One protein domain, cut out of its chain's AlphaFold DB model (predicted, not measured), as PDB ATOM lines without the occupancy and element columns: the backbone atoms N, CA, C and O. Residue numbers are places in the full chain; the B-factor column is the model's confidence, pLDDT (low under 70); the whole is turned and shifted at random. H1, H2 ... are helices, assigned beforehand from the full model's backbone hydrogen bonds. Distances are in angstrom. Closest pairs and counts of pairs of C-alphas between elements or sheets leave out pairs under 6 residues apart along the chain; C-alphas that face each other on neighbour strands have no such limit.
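What this domain is: This is residues 75 to 115 of the 115 residues of the protein "Tyr recombinase domain-containing protein" of Methylococcus sp (UniProt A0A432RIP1). What shape does the printed part make? Helix H1 comes first, a loop of residues 89 to 100 folds back beside it, and H2 then sticks out as a free arm, crosswise to H1, in a loose T. How large and how regular is it? The printed part has 41 residues, 28 of them in two named helices, H1 then H2, with no named strand: all helix. It is loose, with a radius of gyration of the C-alphas of 12.3 A and spans of 34 by 24 by 14 A.

How they stand to each other: Does H1, residues 75 to 88, meet H2, residues 101 to 114? They are apart. What stands free? Residues 101 to 115, of which 101 to 114 belong to H2. Are the helix backbones intact? In H1 and H2 every O i to N i+4 pair is within hydrogen-bond range.

Where its parts are: Where does H1 run? From C-alpha 75 at (20.629, -41.782, -5.777) to C-alpha 88, 20.2 A, mainly along x. And H2? It runs mainly along z, also 20.2 A, to C-alpha 114 at (31.018, -40.928, 23.420).

The domain as a whole: Which C-alphas are farthest apart? Those of Asp 76 and Gly 115, at 34.7 A. Is anything cut or long? The printed part has no cut, and the link from H1 to H2 is long, 12 residues. Where is confidence low? The pLDDT is under 70 at residues 95 to 98 and residue 115.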
ATOM      1  N   ARG A  75      19.481 -41.079  -6.370       89.06
ATOM      2  CA  ARG A  75      20.629 -41.782  -5.777       89.06
ATOM      3  C   ARG A  75      21.924 -41.548  -6.559       89.06
ATOM      4  O   ARG A  75      22.949 -41.251  -5.952       89.06
ATOM      5  N   ASP A  76      21.874 -41.639  -7.881       90.25
ATOM      6  CA  ASP A  76      23.066 -41.567  -8.732       90.25
ATOM      7  C   ASP A  76      23.743 -40.194  -8.687       90.25
ATOM      8  O   ASP A  76      24.973 -40.105  -8.721       90.25
ATOM      9  N   ARG A  77      22.964 -39.122  -8.489       91.56
ATOM     10  CA  ARG A  77      23.498 -37.763  -8.332       91.56
ATOM     11  C   ARG A  77      24.292 -37.625  -7.033       91.56
ATOM     12  O   ARG A  77      25.369 -37.035  -7.042       91.56
ATOM     13  N   TYR A  78      23.844 -38.260  -5.944       90.38
ATOM     14  CA  TYR A  78      24.628 -38.324  -4.705       90.38
ATOM     15  C   TYR A  78      25.966 -39.041  -4.909       90.38
ATOM     16  O   TYR A  78      26.999 -38.522  -4.494       90.38
ATOM     17  N   TYR A  79      25.975 -40.211  -5.559       89.75
ATOM     18  CA  TYR A  79      27.220 -40.956  -5.790       89.75
ATOM     19  C   TYR A  79      28.174 -40.227  -6.738       89.75
ATOM     20  O   TYR A  79      29.384 -40.272  -6.527       89.75
ATOM     21  N   THR A  80      27.645 -39.535  -7.745       91.56
ATOM     22  CA  THR A  80      28.444 -38.711  -8.661       91.56
ATOM     23  C   THR A  80      29.138 -37.581  -7.903       91.56
ATOM     24  O   THR A  80      30.365 -37.478  -7.944       91.56
ATOM     25  N   ASN A  81      28.380 -36.810  -7.118       91.94
ATOM     26  CA  ASN A  81      28.923 -35.717  -6.306       91.94
ATOM     27  C   ASN A  81      29.924 -36.220  -5.258       91.94
ATOM     28  O   ASN A  81      30.950 -35.590  -5.016       91.94
ATOM     29  N   TRP A  82      29.661 -37.380  -4.656       90.88
ATOM     30  CA  TRP A  82      30.568 -37.996  -3.694       90.88
ATOM     31  C   TRP A  82      31.894 -38.428  -4.324       90.88
ATOM     32  O   TRP A  82      32.952 -38.132  -3.777       90.88
ATOM     33  N   ARG A  83      31.863 -39.082  -5.493       89.06
ATOM     34  CA  ARG A  83      33.085 -39.452  -6.228       89.06
ATOM     35  C   ARG A  83      33.900 -38.222  -6.608       89.06
ATOM     36  O   ARG A  83      35.118 -38.244  -6.461       89.06
ATOM     37  N   PHE A  84      33.231 -37.161  -7.061       91.81
ATOM     38  CA  PHE A  84      33.876 -35.883  -7.345       91.81
ATOM     39  C   PHE A  84      34.571 -35.320  -6.098       91.81
ATOM     40  O   PHE A  84      35.762 -35.021  -6.151       91.81
ATOM     41  N   LEU A  85      33.864 -35.263  -4.962       91.69
ATOM     42  CA  LEU A  85      34.417 -34.789  -3.694       91.69
ATOM     43  C   LEU A  85      35.643 -35.608  -3.277       91.69
ATOM     44  O   LEU A  85      36.704 -35.034  -3.055       91.69
ATOM     45  N   ILE A  86      35.530 -36.936  -3.225       89.69
ATOM     46  CA  ILE A  86      36.623 -37.827  -2.811       89.69
ATOM     47  C   ILE A  86      37.860 -37.687  -3.705       89.69
ATOM     48  O   ILE A  86      38.979 -37.631  -3.192       89.69
ATOM     49  N   LYS A  87      37.663 -37.570  -5.023       90.06
ATOM     50  CA  LYS A  87      38.753 -37.331  -5.975       90.06
ATOM     51  C   LYS A  87      39.396 -35.957  -5.770       90.06
ATOM     52  O   LYS A  87      40.616 -35.846  -5.814       90.06
ATOM     53  N   SER A  88      38.594 -34.920  -5.517       91.00
ATOM     54  CA  SER A  88      39.091 -33.549  -5.317       91.00
ATOM     55  C   SER A  88      40.003 -33.412  -4.095       91.00
ATOM     56  O   SER A  88      40.975 -32.667  -4.142       91.00
ATOM     57  N   ILE A  89      39.743 -34.183  -3.036       90.44
ATOM     58  CA  ILE A  89      40.575 -34.215  -1.824       90.44
ATOM     59  C   ILE A  89      41.692 -35.277  -1.884       90.44
ATOM     60  O   ILE A  89      42.398 -35.475  -0.900       90.44
ATOM     61  N   GLY A  90      41.838 -35.993  -3.009       88.25
ATOM     62  CA  GLY A  90      42.861 -37.029  -3.222       88.25
ATOM     63  C   GLY A  90      42.686 -38.304  -2.388       88.25
ATOM     64  O   GLY A  90      43.612 -39.111  -2.281       88.25
ATOM     65  N   PHE A  91      41.516 -38.494  -1.778       84.94
ATOM     66  CA  PHE A  91      41.255 -39.608  -0.866       84.94
ATOM     67  C   PHE A  91      40.925 -40.914  -1.608       84.94
ATOM     68  O   PHE A  91      40.980 -42.000  -1.034       84.94
ATOM     69  N   ASP A  92      40.677 -40.828  -2.917       83.06
ATOM     70  CA  ASP A  92      40.551 -41.968  -3.826       83.06
ATOM     71  C   ASP A  92      41.822 -42.828  -3.898       83.06
ATOM     72  O   ASP A  92      41.742 -44.028  -4.161       83.06
ATOM     73  N   LYS A  93      42.985 -42.235  -3.604       82.25
ATOM     74  CA  LYS A  93      44.275 -42.936  -3.533       82.25
ATOM     75  C   LYS A  93      44.455 -43.737  -2.245       82.25
ATOM     76  O   LYS A  93      45.226 -44.691  -2.224       82.25
ATOM     77  N   VAL A  94      43.754 -43.349  -1.178       79.12
ATOM     78  CA  VAL A  94      43.875 -43.947   0.161       79.12
ATOM     79  C   VAL A  94      42.911 -45.118   0.324       79.12
ATOM     80  O   VAL A  94      43.239 -46.116   0.963       79.12
ATOM     81  N   ARG A  95      41.713 -45.024  -0.264       69.25
ATOM     82  CA  ARG A  95      40.664 -46.033  -0.107       69.25
ATOM     83  C   ARG A  95      39.879 -46.216  -1.407       69.25
ATOM     84  O   ARG A  95      39.446 -45.249  -2.027       69.25
ATOM     85  N   ARG A  96      39.695 -47.475  -1.826       67.38
ATOM     86  CA  ARG A  96      38.997 -47.824  -3.083       67.38
ATOM     87  C   ARG A  96      37.474 -47.890  -2.921       67.38
ATOM     88  O   ARG A  96      36.747 -47.567  -3.859       67.38
ATOM     89  N   ASP A  97      36.966 -48.263  -1.746       68.69
ATOM     90  CA  ASP A  97      35.529 -48.338  -1.449       68.69
ATOM     91  C   ASP A  97      34.964 -46.976  -1.012       68.69
ATOM     92  O   ASP A  97      34.544 -46.754   0.123       68.69
ATOM     93  N   ASN A  98      34.892 -46.049  -1.965       67.25
ATOM     94  CA  ASN A  98      34.380 -44.696  -1.750       67.25
ATOM     95  C   ASN A  98      32.850 -44.653  -1.803       67.25
ATOM     96  O   ASN A  98      32.261 -43.928  -2.599       67.25
ATOM     97  N   SER A  99      32.187 -45.450  -0.966       79.69
ATOM     98  CA  SER A  99      30.743 -45.340  -0.721       79.69
ATOM     99  C   SER A  99      30.462 -44.493   0.528       79.69
ATOM    100  O   SER A  99      31.370 -44.173   1.285       79.69
ATOM    101  N   PHE A 100      29.194 -44.169   0.792       85.12
ATOM    102  CA  PHE A 100      28.785 -43.496   2.036       85.12
ATOM    103  C   PHE A 100      28.820 -44.408   3.274       85.12
ATOM    104  O   PHE A 100      28.676 -43.938   4.401       85.12
ATOM    105  N   TYR A 101      28.952 -45.726   3.088       83.88
ATOM    106  CA  TYR A 101      28.797 -46.709   4.161       83.88
ATOM    107  C   TYR A 101      29.806 -46.563   5.317       83.88
ATOM    108  O   TYR A 101      29.380 -46.692   6.468       83.88
ATOM    109  N   PRO A 102      31.088 -46.226   5.075       84.44
ATOM    110  CA  PRO A 102      32.045 -45.988   6.151       84.44
ATOM    111  C   PRO A 102      31.612 -44.862   7.091       84.44
ATOM    112  O   PRO A 102      31.749 -45.014   8.297       84.44
ATOM    113  N   LEU A 103      30.992 -43.790   6.577       86.31
ATOM    114  CA  LEU A 103      30.503 -42.681   7.409       86.31
ATOM    115  C   LEU A 103      29.457 -43.146   8.425       86.31
ATOM    116  O   LEU A 103      29.459 -42.708   9.573       86.31
ATOM    117  N   ARG A 104      28.568 -44.059   8.010       86.81
ATOM    118  CA  ARG A 104      27.564 -44.642   8.905       86.81
ATOM    119  C   ARG A 104      28.227 -45.441  10.025       86.81
ATOM    120  O   ARG A 104      27.805 -45.319  11.171       86.81
ATOM    121  N   HIS A 105      29.236 -46.246   9.693       87.00
ATOM    122  CA  HIS A 105      29.993 -47.019  10.680       87.00
ATOM    123  C   HIS A 105      30.748 -46.117  11.644       87.00
ATOM    124  O   HIS A 105      30.560 -46.257  12.846       87.00
ATOM    125  N   SER A 106      31.495 -45.137  11.132       88.12
ATOM    126  CA  SER A 106      32.211 -44.160  11.955       88.12
ATOM    127  C   SER A 106      31.274 -43.435  12.918       88.12
ATOM    128  O   SER A 106      31.575 -43.345  14.104       88.12
ATOM    129  N   TYR A 107      30.099 -42.996  12.451       87.88
ATOM    130  CA  TYR A 107      29.100 -42.371  13.320       87.88
ATOM    131  C   TYR A 107      28.624 -43.309  14.439       87.88
ATOM    132  O   TYR A 107      28.544 -42.895  15.594       87.88
ATOM    133  N   CYS A 108      28.313 -44.570  14.117       87.25
ATOM    134  CA  CYS A 108      27.919 -45.558  15.120       87.25
ATOM    135  C   CYS A 108      29.035 -45.797  16.145       87.25
ATOM    136  O   CYS A 108      28.754 -45.791  17.341       87.25
ATOM    137  N   THR A 109      30.284 -45.945  15.697       91.06
ATOM    138  CA  THR A 109      31.449 -46.113  16.575       91.06
ATOM    139  C   THR A 109      31.623 -44.920  17.509       91.06
ATOM    140  O   THR A 109      31.720 -45.110  18.718       91.06
ATOM    141  N   TRP A 110      31.581 -43.691  16.991       89.75
ATOM    142  CA  TRP A 110      31.727 -42.489  17.816       89.75
ATOM    143  C   TRP A 110      30.588 -42.313  18.817       89.75
ATOM    144  O   TRP A 110      30.827 -41.868  19.936       89.75
ATOM    145  N   ARG A 111      29.353 -42.679  18.454       83.88
ATOM    146  CA  ARG A 111      28.230 -42.658  19.403       83.88
ATOM    147  C   ARG A 111      28.398 -43.684  20.519       83.88
ATOM    148  O   ARG A 111      28.067 -43.361  21.645       83.88
ATOM    149  N   LEU A 112      28.922 -44.875  20.222       87.06
ATOM    150  CA  LEU A 112      29.212 -45.881  21.249       87.06
ATOM    151  C   LEU A 112      30.352 -45.446  22.177       87.06
ATOM    152  O   LEU A 112      30.284 -45.685  23.374       87.06
ATOM    153  N   GLN A 113      31.386 -44.801  21.633       88.38
ATOM    154  CA  GLN A 113      32.529 -44.316  22.413       88.38
ATOM    155  C   GLN A 113      32.195 -43.090  23.271       88.38
ATOM    156  O   GLN A 113      32.757 -42.928  24.347       88.38
ATOM    157  N   GLY A 114      31.318 -42.210  22.782       78.12
ATOM    158  CA  GLY A 114      31.018 -40.928  23.420       78.12
ATOM    159  C   GLY A 114      29.937 -40.950  24.503       78.12
ATOM    160  O   GLY A 114      29.741 -39.909  25.127       78.12
ATOM    161  N   GLY A 115      29.245 -42.079  24.714       51.62
ATOM    162  CA  GLY A 115      28.047 -42.148  25.566       51.62
ATOM    163  C   GLY A 115      26.779 -41.639  24.878       51.62
ATOM    164  O   GLY A 115      26.732 -40.478  24.400       51.62
TER     165      GLY A 115